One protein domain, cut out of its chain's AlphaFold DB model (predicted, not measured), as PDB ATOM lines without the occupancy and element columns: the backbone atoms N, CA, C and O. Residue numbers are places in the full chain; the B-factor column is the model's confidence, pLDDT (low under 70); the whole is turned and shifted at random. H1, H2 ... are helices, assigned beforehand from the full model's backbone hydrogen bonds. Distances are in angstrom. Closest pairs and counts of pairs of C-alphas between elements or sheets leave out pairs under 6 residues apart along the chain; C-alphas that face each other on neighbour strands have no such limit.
ATOM      1  N   ASN A   6     -43.332 -47.390  29.764       72.19
ATOM      2  CA  ASN A   6     -42.335 -48.430  29.498       72.19
ATOM      3  C   ASN A   6     -42.355 -48.902  28.036       72.19
ATOM      4  O   ASN A   6     -41.298 -49.074  27.434       72.19
ATOM      5  N   ALA A   7     -43.535 -49.025  27.423       70.69
ATOM      6  CA  ALA A   7     -43.662 -49.355  26.005       70.69
ATOM      7  C   ALA A   7     -43.178 -48.204  25.102       70.69
ATOM      8  O   ALA A   7     -42.570 -48.455  24.060       70.69
ATOM      9  N   PHE A   8     -43.377 -46.946  25.515       67.56
ATOM     10  CA  PHE A   8     -42.791 -45.788  24.838       67.56
ATOM     11  C   PHE A   8     -41.261 -45.812  24.909       67.56
ATOM     12  O   PHE A   8     -40.622 -45.687  23.871       67.56
ATOM     13  N   VAL A   9     -40.664 -46.031  26.087       69.44
ATOM     14  CA  VAL A   9     -39.201 -46.060  26.270       69.44
ATOM     15  C   VAL A   9     -38.558 -47.239  25.534       69.44
ATOM     16  O   VAL A   9     -37.511 -47.065  24.913       69.44
ATOM     17  N   VAL A  10     -39.187 -48.417  25.532       71.31
ATOM     18  CA  VAL A  10     -38.718 -49.593  24.777       71.31
ATOM     19  C   VAL A  10     -38.762 -49.323  23.271       71.31
ATOM     20  O   VAL A  10     -37.758 -49.504  22.586       71.31
ATOM     21  N   LYS A  11     -39.868 -48.775  22.753       64.75
ATOM     22  CA  LYS A  11     -39.987 -48.375  21.341       64.75
ATOM     23  C   LYS A  11     -39.029 -47.232  20.971       64.75
ATOM     24  O   LYS A  11     -38.478 -47.213  19.879       64.75
ATOM     25  N   PHE A  12     -38.789 -46.302  21.895       65.12
ATOM     26  CA  PHE A  12     -37.831 -45.208  21.745       65.12
ATOM     27  C   PHE A  12     -36.398 -45.751  21.634       65.12
ATOM     28  O   PHE A  12     -35.658 -45.328  20.748       65.12
ATOM     29  N   LYS A  13     -35.998 -46.697  22.488       63.75
ATOM     30  CA  LYS A  13     -34.639 -47.259  22.495       63.75
ATOM     31  C   LYS A  13     -34.368 -48.236  21.341       63.75
ATOM     32  O   LYS A  13     -33.237 -48.277  20.877       63.75
ATOM     33  N   LEU A  14     -35.371 -48.984  20.868       63.41
ATOM     34  CA  LEU A  14     -35.174 -50.078  19.903       63.41
ATOM     35  C   LEU A  14     -35.214 -49.679  18.418       63.41
ATOM     36  O   LEU A  14     -34.628 -50.400  17.617       63.41
ATOM     37  N   SER A  15     -35.838 -48.558  18.019       68.75
ATOM     38  CA  SER A  15     -35.819 -48.130  16.603       68.75
ATOM     39  C   SER A  15     -35.396 -46.670  16.358       68.75
ATOM     40  O   SER A  15     -36.182 -45.811  15.945       68.75
ATOM     41  N   PRO A  16     -34.105 -46.345  16.569       71.81
ATOM     42  CA  PRO A  16     -33.536 -45.062  16.149       71.81
ATOM     43  C   PRO A  16     -33.749 -44.765  14.653       71.81
ATOM     44  O   PRO A  16     -34.054 -43.629  14.291       71.81
ATOM     45  N   SER A  17     -33.655 -45.784  13.794       74.81
ATOM     46  CA  SER A  17     -33.858 -45.685  12.340       74.81
ATOM     47  C   SER A  17     -35.270 -45.223  11.963       74.81
ATOM     48  O   SER A  17     -35.412 -44.304  11.157       74.81
ATOM     49  N   ASP A  18     -36.311 -45.774  12.593       77.50
ATOM     50  CA  ASP A  18     -37.705 -45.390  12.327       77.50
ATOM     51  C   ASP A  18     -37.974 -43.930  12.685       77.50
ATOM     52  O   ASP A  18     -38.730 -43.240  12.002       77.50
ATOM     53  N   ARG A  19     -37.349 -43.426  13.753       74.00
ATOM     54  CA  ARG A  19     -37.507 -42.028  14.170       74.00
ATOM     55  C   ARG A  19     -36.773 -41.070  13.254       74.00
ATOM     56  O   ARG A  19     -37.329 -40.025  12.922       74.00
ATOM     57  N   VAL A  20     -35.582 -41.443  12.791       79.94
ATOM     58  CA  VAL A  20     -34.881 -40.708  11.733       79.94
ATOM     59  C   VAL A  20     -35.740 -40.670  10.467       79.94
ATOM     60  O   VAL A  20     -35.873 -39.609   9.860       79.94
ATOM     61  N   GLN A  21     -36.392 -41.778  10.104       82.00
ATOM     62  CA  GLN A  21     -37.269 -41.831   8.937       82.00
ATOM     63  C   GLN A  21     -38.528 -40.975   9.113       82.00
ATOM     64  O   GLN A  21     -38.847 -40.171   8.242       82.00
ATOM     65  N   GLN A  22     -39.206 -41.056  10.259       81.69
ATOM     66  CA  GLN A  22     -40.362 -40.209  10.566       81.69
ATOM     67  C   GLN A  22     -40.000 -38.722  10.600       81.69
ATOM     68  O   GLN A  22     -40.776 -37.890  10.124       81.69
ATOM     69  N   PHE A  23     -38.831 -38.379  11.145       82.38
ATOM     70  CA  PHE A  23     -38.317 -37.015  11.134       82.38
ATOM     71  C   PHE A  23     -38.083 -36.536   9.702       82.38
ATOM     72  O   PHE A  23     -38.596 -35.479   9.343       82.38
ATOM     73  N   LYS A  24     -37.411 -37.336   8.861       84.25
ATOM     74  CA  LYS A  24     -37.223 -37.041   7.431       84.25
ATOM     75  C   LYS A  24     -38.564 -36.819   6.731       84.25
ATOM     76  O   LYS A  24     -38.771 -35.765   6.147       84.25
ATOM     77  N   THR A  25     -39.529 -37.727   6.893       87.62
ATOM     78  CA  THR A  25     -40.858 -37.598   6.274       87.62
ATOM     79  C   THR A  25     -41.604 -36.340   6.727       87.62
ATOM     80  O   THR A  25     -42.217 -35.650   5.909       87.62
ATOM     81  N   ARG A  26     -41.576 -36.011   8.025       85.06
ATOM     82  CA  ARG A  26     -42.226 -34.800   8.554       85.06
ATOM     83  C   ARG A  26     -41.519 -33.528   8.099       85.06
ATOM     84  O   ARG A  26     -42.205 -32.565   7.763       85.06
ATOM     85  N   ARG A  27     -40.187 -33.536   8.054       86.12
ATOM     86  CA  ARG A  27     -39.371 -32.431   7.543       86.12
ATOM     87  C   ARG A  27     -39.658 -32.180   6.064       86.12
ATOM     88  O   ARG A  27     -39.959 -31.051   5.695       86.12
ATOM     89  N   ASP A  28     -39.710 -33.229   5.250       86.00
ATOM     90  CA  ASP A  28     -40.041 -33.118   3.826       86.00
ATOM     91  C   ASP A  28     -41.471 -32.607   3.616       86.00
ATOM     92  O   ASP A  28     -41.737 -31.801   2.725       86.00
ATOM     93  N   LYS A  29     -42.418 -33.049   4.453       88.38
ATOM     94  CA  LYS A  29     -43.784 -32.513   4.441       88.38
ATOM     95  C   LYS A  29     -43.783 -31.019   4.762       88.38
ATOM     96  O   LYS A  29     -44.402 -30.260   4.027       88.38
ATOM     97  N   PHE A  30     -43.067 -30.602   5.806       87.94
ATOM     98  CA  PHE A  30     -42.936 -29.200   6.201       87.94
ATOM     99  C   PHE A  30     -42.350 -28.332   5.076       87.94
ATOM    100  O   PHE A  30     -42.921 -27.282   4.770       87.94
ATOM    101  N   PHE A  31     -41.288 -28.801   4.413       87.44
ATOM    102  CA  PHE A  31     -40.676 -28.132   3.261       87.44
ATOM    103  C   PHE A  31     -41.631 -27.993   2.073       87.44
ATOM    104  O   PHE A  31     -41.619 -26.973   1.393       87.44
ATOM    105  N   ARG A  32     -42.505 -28.978   1.839       83.94
ATOM    106  CA  ARG A  32     -43.447 -28.959   0.709       83.94
ATOM    107  C   ARG A  32     -44.750 -28.206   0.965       83.94
ATOM    108  O   ARG A  32     -45.423 -27.856  -0.007       83.94
ATOM    109  N   SER A  33     -45.151 -28.026   2.225       85.25
ATOM    110  CA  SER A  33     -46.502 -27.560   2.575       85.25
ATOM    111  C   SER A  33     -46.565 -26.180   3.217       85.25
ATOM    112  O   SER A  33     -47.662 -25.661   3.401       85.25
ATOM    113  N   THR A  34     -45.436 -25.602   3.623       89.44
ATOM    114  CA  THR A  34     -45.415 -24.299   4.295       89.44
ATOM    115  C   THR A  34     -44.425 -23.369   3.618       89.44
ATOM    116  O   THR A  34     -43.344 -23.809   3.236       89.44
ATOM    117  N   ILE A  35     -44.766 -22.081   3.517       88.31
ATOM    118  CA  ILE A  35     -43.857 -21.058   2.979       88.31
ATOM    119  C   ILE A  35     -42.556 -21.055   3.788       88.31
ATOM    120  O   ILE A  35     -41.481 -21.208   3.225       88.31
ATOM    121  N   ARG A  36     -42.649 -21.024   5.126       87.88
ATOM    122  CA  ARG A  36     -41.475 -21.062   6.011       87.88
ATOM    123  C   ARG A  36     -40.608 -22.305   5.789       87.88
ATOM    124  O   ARG A  36     -39.385 -22.197   5.785       87.88
ATOM    125  N   GLY A  37     -41.216 -23.471   5.582       88.62
ATOM    126  CA  GLY A  37     -40.491 -24.696   5.262       88.62
ATOM    127  C   GLY A  37     -39.840 -24.660   3.885       88.62
ATOM    128  O   GLY A  37     -38.672 -25.015   3.774       88.62
ATOM    129  N   ALA A  38     -40.535 -24.181   2.856       89.56
ATOM    130  CA  ALA A  38     -39.961 -24.020   1.523       89.56
ATOM    131  C   ALA A  38     -38.786 -23.025   1.525       89.56
ATOM    132  O   ALA A  38     -37.744 -23.316   0.947       89.56
ATOM    133  N   MET A  39     -38.889 -21.916   2.266       88.81
ATOM    134  CA  MET A  39     -37.783 -20.968   2.471       88.81
ATOM    135  C   MET A  39     -36.597 -21.614   3.189       88.81
ATOM    136  O   MET A  39     -35.451 -21.384   2.811       88.81
ATOM    137  N   THR A  40     -36.869 -22.445   4.202       87.94
ATOM    138  CA  THR A  40     -35.832 -23.221   4.902       87.94
ATOM    139  C   THR A  40     -35.120 -24.156   3.925       87.94
ATOM    140  O   THR A  40     -33.897 -24.200   3.906       87.94
ATOM    141  N   ASN A  41     -35.872 -24.847   3.065       89.31
ATOM    142  CA  ASN A  41     -35.325 -25.770   2.072       89.31
ATOM    143  C   ASN A  41     -34.457 -25.052   1.025       89.31
ATOM    144  O   ASN A  41     -33.347 -25.492   0.742       89.31
ATOM    145  N   VAL A  42     -34.919 -23.913   0.493       88.31
ATOM    146  CA  VAL A  42     -34.126 -23.080  -0.432       88.31
ATOM    147  C   VAL A  42     -32.838 -22.606   0.245       88.31
ATOM    148  O   VAL A  42     -31.771 -22.660  -0.366       88.31
ATOM    149  N   HIS A  43     -32.914 -22.180   1.508       86.31
ATOM    150  CA  HIS A  43     -31.741 -21.774   2.279       86.31
ATOM    151  C   HIS A  43     -30.758 -22.941   2.472       86.31
ATOM    152  O   HIS A  43     -29.588 -22.805   2.123       86.31
ATOM    153  N   GLU A  44     -31.222 -24.101   2.945       85.75
ATOM    154  CA  GLU A  44     -30.392 -25.300   3.146       85.75
ATOM    155  C   GLU A  44     -29.715 -25.756   1.844       85.75
ATOM    156  O   GLU A  44     -28.507 -25.995   1.830       85.75
ATOM    157  N   MET A  45     -30.456 -25.811   0.733       83.94
ATOM    158  CA  MET A  45     -29.913 -26.198  -0.575       83.94
ATOM    159  C   MET A  45     -28.917 -25.180  -1.136       83.94
ATOM    160  O   MET A  45     -27.939 -25.569  -1.775       83.94
ATOM    161  N   SER A  46     -29.115 -23.890  -0.857       83.94
ATOM    162  CA  SER A  46     -28.145 -22.853  -1.224       83.94
ATOM    163  C   SER A  46     -26.826 -23.045  -0.471       83.94
ATOM    164  O   SER A  46     -25.756 -23.078  -1.079       83.94
ATOM    165  N   MET A  47     -26.903 -23.261   0.846       81.50
ATOM    166  CA  MET A  47     -25.723 -23.474   1.689       81.50
ATOM    167  C   MET A  47     -24.994 -24.776   1.324       81.50
ATOM    168  O   MET A  47     -23.764 -24.793   1.264       81.50
ATOM    169  N   ALA A  48     -25.733 -25.845   1.006       80.25
ATOM    170  CA  ALA A  48     -25.171 -27.117   0.546       80.25
ATOM    171  C   ALA A  48     -24.448 -26.989  -0.806       80.25
ATOM    172  O   ALA A  48     -23.380 -27.570  -0.996       80.25
ATOM    173  N   GLY A  49     -24.989 -26.181  -1.721       75.50
ATOM    174  CA  GLY A  49     -24.358 -25.851  -3.000       75.50
ATOM    175  C   GLY A  49     -23.183 -24.874  -2.896       75.50
ATOM    176  O   GLY A  49     -22.615 -24.523  -3.925       75.50
ATOM    177  N   LYS A  50     -22.821 -24.416  -1.683       76.69
ATOM    178  CA  LYS A  50     -21.847 -23.334  -1.438       76.69
ATOM    179  C   LYS A  50     -22.172 -22.050  -2.218       76.69
ATOM    180  O   LYS A  50     -21.273 -21.289  -2.572       76.69
ATOM    181  N   VAL A  51     -23.456 -21.803  -2.472       75.31
ATOM    182  CA  VAL A  51     -23.963 -20.599  -3.140       75.31
ATOM    183  C   VAL A  51     -24.685 -19.701  -2.135       75.31
ATOM    184  O   VAL A  51     -25.099 -20.135  -1.060       75.31
ATOM    185  N   ARG A  52     -24.839 -18.414  -2.467       77.56
ATOM    186  CA  ARG A  52     -25.629 -17.491  -1.636       77.56
ATOM    187  C   ARG A  52     -27.094 -17.934  -1.574       77.56
ATOM    188  O   ARG A  52     -27.602 -18.520  -2.526       77.56
ATOM    189  N   CYS A  53     -27.765 -17.624  -0.461       81.81
ATOM    190  CA  CYS A  53     -29.182 -17.935  -0.265       81.81
ATOM    191  C   CYS A  53     -30.021 -17.416  -1.438       81.81
ATOM    192  O   CYS A  53     -30.003 -16.223  -1.735       81.81
ATOM    193  N   ALA A  54     -30.758 -18.322  -2.078       81.06
ATOM    194  CA  ALA A  54     -31.556 -18.017  -3.257       81.06
ATOM    195  C   ALA A  54     -33.007 -17.596  -2.944       81.06
ATOM    196  O   ALA A  54     -33.800 -17.448  -3.871       81.06
ATOM    197  N   VAL A  55     -33.359 -17.422  -1.663       83.19
ATOM    198  CA  VAL A  55     -34.632 -16.804  -1.252       83.19
ATOM    199  C   VAL A  55     -34.573 -15.316  -1.581       83.19
ATOM    200  O   VAL A  55     -33.590 -14.652  -1.250       83.19
ATOM    201  N   GLU A  56     -35.615 -14.789  -2.219       78.75
ATOM    202  CA  GLU A  56     -35.658 -13.377  -2.579       78.75
ATOM    203  C   GLU A  56     -35.666 -12.467  -1.344       78.75
ATOM    204  O   GLU A  56     -36.257 -12.777  -0.308       78.75
ATOM    205  N   MET A  57     -35.038 -11.295  -1.472       73.00
ATOM    206  CA  MET A  57     -34.923 -10.327  -0.379       73.00
ATOM    207  C   MET A  57     -36.291  -9.868   0.151       73.00
ATOM    208  O   MET A  57     -36.438  -9.657   1.351       73.00
ATOM    209  N   LYS A  58     -37.294  -9.766  -0.733       78.50
ATOM    210  CA  LYS A  58     -38.665  -9.337  -0.407       78.50
ATOM    211  C   LYS A  58     -39.420 -10.313   0.501       78.50
ATOM    212  O   LYS A  58     -40.361  -9.904   1.171       78.50
ATOM    213  N   ASP A  59     -39.024 -11.584   0.504       80.12
ATOM    214  CA  ASP A  59     -39.715 -12.632   1.253       80.12
ATOM    215  C   ASP A  59     -39.111 -12.830   2.657       80.12
ATOM    216  O   ASP A  59     -39.650 -13.600   3.441       80.12
ATOM    217  N   GLU A  60     -38.022 -12.122   2.996       81.19
ATOM    218  CA  GLU A  60     -37.350 -12.121   4.307       81.19
ATOM    219  C   GLU A  60     -36.996 -13.523   4.843       81.19
ATOM    220  O   GLU A  60     -37.611 -14.053   5.772       81.19
ATOM    221  N   CYS A  61     -35.947 -14.144   4.289       82.12
ATOM    222  CA  CYS A  61     -35.483 -15.448   4.765       82.12
ATOM    223  C   CYS A  61     -35.163 -15.439   6.278       82.12
ATOM    224  O   CYS A  61     -34.258 -14.717   6.699       82.12
ATOM    225  N   PRO A  62     -35.813 -16.293   7.098       80.75
ATOM    226  CA  PRO A  62     -35.669 -16.262   8.556       80.75
ATOM    227  C   PRO A  62     -34.307 -16.755   9.067       80.75
ATOM    228  O   PRO A  62     -34.030 -16.632  10.257       80.75
ATOM    229  N   PHE A  63     -33.477 -17.327   8.191       79.00
ATOM    230  CA  PHE A  63     -32.150 -17.863   8.519       79.00
ATOM    231  C   PHE A  63     -31.005 -16.996   7.990       79.00
ATOM    232  O   PHE A  63     -29.852 -17.202   8.365       79.00
ATOM    233  N   CYS A  64     -31.294 -16.021   7.126       75.50
ATOM    234  CA  CYS A  64     -30.291 -15.051   6.706       75.50
ATOM    235  C   CYS A  64     -30.123 -13.987   7.800       75.50
ATOM    236  O   CYS A  64     -31.108 -13.462   8.318       75.50
ATOM    237  N   TYR A  65     -28.879 -13.642   8.139       67.56
ATOM    238  CA  TYR A  65     -28.604 -12.540   9.061       67.56
ATOM    239  C   TYR A  65     -29.140 -11.220   8.482       67.56
ATOM    240  O   TYR A  65     -28.818 -10.848   7.350       67.56
ATOM    241  N   LYS A  66     -29.973 -10.516   9.261       58.22
ATOM    242  CA  LYS A  66     -30.546  -9.216   8.879       58.22
ATOM    243  C   LYS A  66     -29.425  -8.213   8.580       58.22
ATOM    244  O   LYS A  66     -28.542  -8.026   9.409       58.22
ATOM    245  N   GLY A  67     -29.496  -7.549   7.426       54.84
ATOM    246  CA  GLY A  67     -28.600  -6.440   7.066       54.84
ATOM    247  C   GLY A  67     -27.525  -6.748   6.019       54.84
ATOM    248  O   GLY A  67     -26.827  -5.827   5.611       54.84
ATOM    249  N   ILE A  68     -27.411  -7.986   5.528       54.97
ATOM    250  CA  ILE A  68     -26.592  -8.287   4.343       54.97
ATOM    251  C   ILE A  68     -27.537  -8.365   3.136       54.97
ATOM    252  O   ILE A  68     -28.346  -9.296   3.076       54.97
ATOM    253  N   ARG A  80     -30.059 -28.643  -9.934       83.94
ATOM    254  CA  ARG A  80     -31.451 -28.964 -10.309       83.94
ATOM    255  C   ARG A  80     -32.386 -28.995  -9.096       83.94
ATOM    256  O   ARG A  80     -33.527 -28.553  -9.186       83.94
ATOM    257  N   ASP A  81     -31.879 -29.463  -7.962       83.00
ATOM    258  CA  ASP A  81     -32.631 -29.537  -6.711       83.00
ATOM    259  C   ASP A  81     -32.932 -28.148  -6.121       83.00
ATOM    260  O   ASP A  81     -34.030 -27.912  -5.615       83.00
ATOM    261  N   LEU A  82     -31.992 -27.203  -6.238       84.44
ATOM    262  CA  LEU A  82     -32.171 -25.829  -5.768       84.44
ATOM    263  C   LEU A  82     -33.166 -25.060  -6.651       84.44
ATOM    264  O   LEU A  82     -33.979 -24.306  -6.121       84.44
ATOM    265  N   GLU A  83     -33.169 -25.289  -7.968       86.12
ATOM    266  CA  GLU A  83     -34.197 -24.725  -8.860       86.12
ATOM    267  C   GLU A  83     -35.601 -25.227  -8.506       86.12
ATOM    268  O   GLU A  83     -36.530 -24.434  -8.342       86.12
ATOM    269  N   LEU A  84     -35.756 -26.535  -8.282       88.69
ATOM    270  CA  LEU A  84     -37.033 -27.114  -7.854       88.69
ATOM    271  C   LEU A  84     -37.508 -26.537  -6.512       88.69
ATOM    272  O   LEU A  84     -38.699 -26.268  -6.340       88.69
ATOM    273  N   ALA A  85     -36.594 -26.307  -5.565       86.44
ATOM    274  CA  ALA A  85     -36.925 -25.683  -4.287       86.44
ATOM    275  C   ALA A  85     -37.403 -24.229  -4.450       86.44
ATOM    276  O   ALA A  85     -38.347 -23.823  -3.767       86.44
ATOM    277  N   LYS A  86     -36.797 -23.458  -5.362       86.69
ATOM    278  CA  LYS A  86     -37.203 -22.073  -5.657       86.69
ATOM    279  C   LYS A  86     -38.580 -22.017  -6.302       86.69
ATOM    280  O   LYS A  86     -39.436 -21.305  -5.791       86.69
ATOM    281  N   ILE A  87     -38.819 -22.822  -7.341       89.12
ATOM    282  CA  ILE A  87     -40.136 -22.933  -7.992       89.12
ATOM    283  C   ILE A  87     -41.209 -23.238  -6.946       89.12
ATOM    284  O   ILE A  87     -42.240 -22.571  -6.886       89.12
ATOM    285  N   ARG A  88     -40.932 -24.185  -6.042       89.25
ATOM    286  CA  ARG A  88     -41.887 -24.570  -5.004       89.25
ATOM    287  C   ARG A  88     -42.204 -23.449  -4.015       89.25
ATOM    288  O   ARG A  88     -43.345 -23.335  -3.565       89.25
ATOM    289  N   LEU A  89     -41.203 -22.657  -3.632       89.38
ATOM    290  CA  LEU A  89     -41.414 -21.494  -2.776       89.38
ATOM    291  C   LEU A  89     -42.323 -20.474  -3.472       89.38
ATOM    292  O   LEU A  89     -43.292 -20.022  -2.860       89.38
ATOM    293  N   THR A  90     -42.060 -20.181  -4.746       88.56
ATOM    294  CA  THR A  90     -42.867 -19.260  -5.556       88.56
ATOM    295  C   THR A  90     -44.324 -19.717  -5.643       88.56
ATOM    296  O   THR A  90     -45.215 -18.954  -5.277       88.56
ATOM    297  N   GLU A  91     -44.571 -20.988  -5.984       90.62
ATOM    298  CA  GLU A  91     -45.923 -21.571  -6.043       90.62
ATOM    299  C   GLU A  91     -46.693 -21.416  -4.720       90.62
ATOM    300  O   GLU A  91     -47.890 -21.117  -4.699       90.62
ATOM    301  N   LEU A  92     -46.025 -21.641  -3.584       89.94
ATOM    302  CA  LEU A  92     -46.656 -21.537  -2.267       89.94
ATOM    303  C   LEU A  92     -46.965 -20.088  -1.882       89.94
ATOM    304  O   LEU A  92     -47.997 -19.835  -1.253       89.94
ATOM    305  N   ILE A  93     -46.086 -19.148  -2.239       88.94
ATOM    306  CA  ILE A  93     -46.305 -17.715  -2.022       88.94
ATOM    307  C   ILE A  93     -47.493 -17.238  -2.862       88.94
ATOM    308  O   ILE A  93     -48.387 -16.584  -2.323       88.94
ATOM    309  N   GLU A  94     -47.544 -17.598  -4.143       89.06
ATOM    310  CA  GLU A  94     -48.646 -17.256  -5.051       89.06
ATOM    311  C   GLU A  94     -49.972 -17.849  -4.566       89.06
ATOM    312  O   GLU A  94     -50.923 -17.108  -4.330       89.06
ATOM    313  N   SER A  95     -50.004 -19.142  -4.229       88.94
ATOM    314  CA  SER A  95     -51.205 -19.785  -3.676       88.94
ATOM    315  C   SER A  95     -51.699 -19.128  -2.378       88.94
ATOM    316  O   SER A  95     -52.904 -19.077  -2.108       88.94
ATOM    317  N   SER A  96     -50.788 -18.622  -1.540       89.44
ATOM    318  CA  SER A  96     -51.161 -17.881  -0.332       89.44
ATOM    319  C   SER A  96     -51.761 -16.514  -0.658       89.44
ATOM    320  O   SER A  96     -52.728 -16.115  -0.002       89.44
ATOM    321  N   LYS A  97     -51.219 -15.805  -1.656       87.75
ATOM    322  CA  LYS A  97     -51.766 -14.527  -2.136       87.75
ATOM    323  C   LYS A  97     -53.161 -14.716  -2.720       87.75
ATOM    324  O   LYS A  97     -54.064 -13.983  -2.330       87.75
ATOM    325  N   ASP A  98     -53.375 -15.754  -3.523       89.25
ATOM    326  CA  ASP A  98     -54.686 -16.069  -4.103       89.25
ATOM    327  C   ASP A  98     -55.729 -16.367  -3.022       89.25
ATOM    328  O   ASP A  98     -56.848 -15.854  -3.051       89.25
ATOM    329  N   LYS A  99     -55.355 -17.141  -1.995       88.56
ATOM    330  CA  LYS A  99     -56.235 -17.401  -0.845       88.56
ATOM    331  C   LYS A  99     -56.567 -16.133  -0.068       88.56
ATOM    332  O   LYS A  99     -57.689 -16.001   0.418       88.56
ATOM    333  N   GLN A 100     -55.615 -15.217   0.094       90.69
ATOM    334  CA  GLN A 100     -55.879 -13.925   0.727       90.69
ATOM    335  C   GLN A 100     -56.792 -13.053  -0.143       90.69
ATOM    336  O   GLN A 100     -57.753 -12.498   0.384       90.69
ATOM    337  N   ALA A 101     -56.559 -13.001  -1.456       89.50
ATOM    338  CA  ALA A 101     -57.391 -12.273  -2.409       89.50
ATOM    339  C   ALA A 101     -58.843 -12.778  -2.396       89.50
ATOM    340  O   ALA A 101     -59.767 -11.979  -2.264       89.50
ATOM    341  N   LEU A 102     -59.048 -14.100  -2.398       92.06
ATOM    342  CA  LEU A 102     -60.371 -14.722  -2.266       92.06
ATOM    343  C   LEU A 102     -61.069 -14.344  -0.951       92.06
ATOM    344  O   LEU A 102     -62.263 -14.048  -0.945       92.06
ATOM    345  N   ARG A 103     -60.337 -14.316   0.174       91.38
ATOM    346  CA  ARG A 103     -60.898 -13.896   1.473       91.38
ATOM    347  C   ARG A 103     -61.302 -12.424   1.466       91.38
ATOM    348  O   ARG A 103     -62.354 -12.095   2.002       91.38
ATOM    349  N   ILE A 104     -60.495 -11.557   0.856       93.81
ATOM    350  CA  ILE A 104     -60.807 -10.128   0.714       93.81
ATOM    351  C   ILE A 104     -62.047  -9.942  -0.166       93.81
ATOM    352  O   ILE A 104     -62.964  -9.221   0.218       93.81
ATOM    353  N   GLN A 105     -62.122 -10.637  -1.302       94.31
ATOM    354  CA  GLN A 105     -63.259 -10.560  -2.219       94.31
ATOM    355  C   GLN A 105     -64.569 -11.010  -1.556       94.31
ATOM    356  O   GLN A 105     -65.593 -10.349  -1.714       94.31
ATOM    357  N   ALA A 106     -64.531 -12.077  -0.751       93.00
ATOM    358  CA  ALA A 106     -65.693 -12.535   0.009       93.00
ATOM    359  C   ALA A 106     -66.194 -11.486   1.020       93.00
ATOM    360  O   ALA A 106     -67.400 -11.298   1.171       93.00
ATOM    361  N   VAL A 107     -65.283 -10.770   1.692       94.25
ATOM    362  CA  VAL A 107     -65.645  -9.687   2.623       94.25
ATOM    363  C   VAL A 107     -66.254  -8.495   1.882       94.25
ATOM    364  O   VAL A 107     -67.244  -7.933   2.344       94.25
ATOM    365  N   LEU A 108     -65.696  -8.116   0.729       94.81
ATOM    366  CA  LEU A 108     -66.229  -7.018  -0.083       94.81
ATOM    367  C   LEU A 108     -67.655  -7.309  -0.568       94.81
ATOM    368  O   LEU A 108     -68.526  -6.462  -0.388       94.81
ATOM    369  N   ALA A 109     -67.913  -8.520  -1.069       92.56
ATOM    370  CA  ALA A 109     -69.252  -8.943  -1.477       92.56
ATOM    371  C   ALA A 109     -70.256  -8.909  -0.307       92.56
ATOM    372  O   ALA A 109     -71.372  -8.418  -0.453       92.56
ATOM    373  N   GLY A 110     -69.846  -9.360   0.886       94.81
ATOM    374  CA  GLY A 110     -70.684  -9.272   2.087       94.81
ATOM    375  C   GLY A 110     -71.011  -7.829   2.497       94.81
ATOM    376  O   GLY A 110     -72.125  -7.544   2.935       94.81
ATOM    377  N   ASN A 111     -70.071  -6.899   2.318       94.62
ATOM    378  CA  ASN A 111     -70.297  -5.482   2.607       94.62
ATOM    379  C   ASN A 111     -71.254  -4.814   1.603       94.62
ATOM    380  O   ASN A 111     -72.013  -3.929   1.996       94.62
ATOM    381  N   GLU A 112     -71.234  -5.210   0.329       96.00
ATOM    382  CA  GLU A 112     -72.192  -4.729  -0.681       96.00
ATOM    383  C   GLU A 112     -73.622  -5.197  -0.382       96.00
ATOM    384  O   GLU A 112     -74.563  -4.402  -0.468       96.00
ATOM    385  N   GLU A 113     -73.782  -6.446   0.061       96.19
ATOM    386  CA  GLU A 113     -75.070  -6.979   0.518       96.19
ATOM    387  C   GLU A 113     -75.593  -6.200   1.736       96.19
ATOM    388  O   GLU A 113     -76.735  -5.742   1.742       96.19
ATOM    389  N   LEU A 114     -74.747  -5.960   2.746       95.94
ATOM    390  CA  LEU A 114     -75.126  -5.172   3.925       95.94
ATOM    391  C   LEU A 114     -75.532  -3.733   3.572       95.94
ATOM    392  O   LEU A 114     -76.490  -3.214   4.145       95.94
ATOM    393  N   ARG A 115     -74.837  -3.089   2.625       95.81
ATOM    394  CA  ARG A 115     -75.216  -1.756   2.123       95.81
ATOM    395  C   ARG A 115     -76.576  -1.780   1.433       95.81
ATOM    396  O   ARG A 115     -77.414  -0.938   1.731       95.81
ATOM    397  N   SER A 116     -76.827  -2.785   0.597       95.62
ATOM    398  CA  SER A 116     -78.120  -2.956  -0.079       95.62
ATOM    399  C   SER A 116     -79.267  -3.170   0.921       95.62
ATOM    400  O   SER A 116     -80.361  -2.629   0.756       95.62
ATOM    401  N   GLN A 117     -79.018  -3.922   1.997       96.19
ATOM    402  CA  GLN A 117     -79.983  -4.101   3.085       96.19
ATOM    403  C   GLN A 117     -80.247  -2.801   3.850       96.19
ATOM    404  O   GLN A 117     -81.399  -2.528   4.196       96.19
ATOM    405  N   LEU A 118     -79.213  -1.990   4.094       94.88
ATOM    406  CA  LEU A 118     -79.359  -0.683   4.735       94.88
ATOM    407  C   LEU A 118     -80.239   0.252   3.892       94.88
ATOM    408  O   LEU A 118     -81.217   0.786   4.416       94.88
ATOM    409  N   ASP A 119     -79.976   0.354   2.587       94.56
ATOM    410  CA  ASP A 119     -80.772   1.169   1.658       94.56
ATOM    411  C   ASP A 119     -82.249   0.734   1.639       94.56
ATOM    412  O   ASP A 119     -83.168   1.561   1.668       94.56
ATOM    413  N   LEU A 120     -82.509  -0.580   1.652       93.50
ATOM    414  CA  LEU A 120     -83.869  -1.117   1.718       93.50
ATOM    415  C   LEU A 120     -84.575  -0.717   3.023       93.50
ATOM    416  O   LEU A 120     -85.755  -0.347   3.004       93.50
ATOM    417  N   ILE A 121     -83.878  -0.785   4.159       90.38
ATOM    418  CA  ILE A 121     -84.416  -0.378   5.464       90.38
ATOM    419  C   ILE A 121     -84.721   1.125   5.473       90.38
ATOM    420  O   ILE A 121     -85.802   1.520   5.921       90.38
ATOM    421  N   GLU A 122     -83.830   1.970   4.956       89.94
ATOM    422  CA  GLU A 122     -84.036   3.422   4.859       89.94
ATOM    423  C   GLU A 122     -85.238   3.782   3.971       89.94
ATOM    424  O   GLU A 122     -86.078   4.620   4.329       89.94
ATOM    425  N   GLN A 123     -85.402   3.086   2.844       87.19
ATOM    426  CA  GLN A 123     -86.553   3.272   1.962       87.19
ATOM    427  C   GLN A 123     -87.863   2.844   2.644       87.19
ATOM    428  O   GLN A 123     -88.892   3.530   2.551       87.19
ATOM    429  N   GLN A 124     -87.850   1.716   3.358       86.44
ATOM    430  CA  GLN A 124     -89.020   1.211   4.075       86.44
ATOM    431  C   GLN A 124     -89.407   2.092   5.266       86.44
ATOM    432  O   GLN A 124     -90.601   2.339   5.470       86.44
ATOM    433  N   THR A 125     -88.437   2.581   6.041       81.75
ATOM    434  CA  THR A 125     -88.686   3.483   7.174       81.75
ATOM    435  C   THR A 125     -89.248   4.815   6.691       81.75
ATOM    436  O   THR A 125     -90.304   5.216   7.179       81.75
ATOM    437  N   SER A 126     -88.677   5.428   5.652       76.75
ATOM    438  CA  SER A 126     -89.211   6.660   5.047       76.75
ATOM    439  C   SER A 126     -90.661   6.500   4.572       76.75
ATOM    440  O   SER A 126     -91.524   7.337   4.855       76.75
ATOM    441  N   LYS A 127     -90.982   5.376   3.917       72.38
ATOM    442  CA  LYS A 127     -92.344   5.068   3.449       72.38
ATOM    443  C   LYS A 127     -93.335   4.836   4.596       72.38
ATOM    444  O   LYS A 127     -94.506   5.207   4.468       72.38
ATOM    445  N   ARG A 128     -92.899   4.216   5.700       66.69
ATOM    446  CA  ARG A 128     -93.735   3.978   6.891       66.69
ATOM    447  C   ARG A 128     -93.956   5.263   7.691       66.69
ATOM    448  O   ARG A 128     -95.102   5.576   7.997       66.69
TER     449      ARG A 128
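This is residues 6 to 68 and 80 to 128 of the 388 residues of an uncharacterized protein of Phytophthora rubi (UniProt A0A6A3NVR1). Two helical arms make a wide V: the longer is the free part of H4, residues 97 to 128, and the shorter is H2 with the short H1 at its far end. At the joint, H3 folds back beside residues 81 to 93 of H4, and the unnamed stretch of residues 49 to 68 folds back past H3. The printed part has 112 residues with four named helices, H1, H2, H3 and H4 in that order, and no named strand; the class is all helix. The whole is extended, with a radius of gyration of the C-alphas of 24.6 A and spans of 80 by 48 by 27 A.

Find C-alpha 6 at (-42.335, -48.430, 29.498), where H1, residues 6 to 14, begins. After one residue, H2 takes residues 16 to 33 and runs 25.7 A from first to last C-alpha. Look next at C-alpha 35 at (-43.857, -21.058, 2.979), where H3, residues 35 to 48, begins its 19.8 A. Past the cut, H4 begins at Arg 80 and runs 72.5 A to C-alpha 128 at (-93.735, 3.978, 6.891); it is the longest helix, with 49 residues.

Start at H1, which meets H2 only through their link and is apart from H3 and H4. Follow H2 to its residues 30 to 32, where it touches H3 only at the corner, with the C-alphas of Phe 31 and Gly 37 closest at 4.0 A. H2 and H3 stand at a steep tilt of 66 degrees and run opposite ways. H3 touches residues 81 to 93 of H4 at a shallow tilt of 18 degrees, opposite ways; their closest C-alphas, those of Ala 38 and Leu 89, are 5.2 A apart. H2 and H4 are close but not clearly touching, with the closest C-alphas, of Arg 32 and Arg 88, at 7.4 A. In the backbones of H1, H2, H3 and H4, every O i to N i+4 pair is within hydrogen-bond range.

Look for the two C-alphas farthest apart at Leu 14 and Lys 127, 81.1 A from each other. The outline is only just elongated, at 80 by 48 by 27 A. Without the stretches that stand free, residues 12 to 18, 20 to 26 and 97 to 128, the body spans 49 by 28 by 26 A. Residues 69 to 79 are not printed, and C-alphas 68 and 80 are 25.8 A apart across this cut, which lies in the link from H3 to H4. The links from H1 to H2 and from H2 to H3 are tight. In the B-factor column the mean pLDDT of the printed part is 83.4, and residues 8 to 9, 11 to 15, 65 to 68 and 128 are under 70.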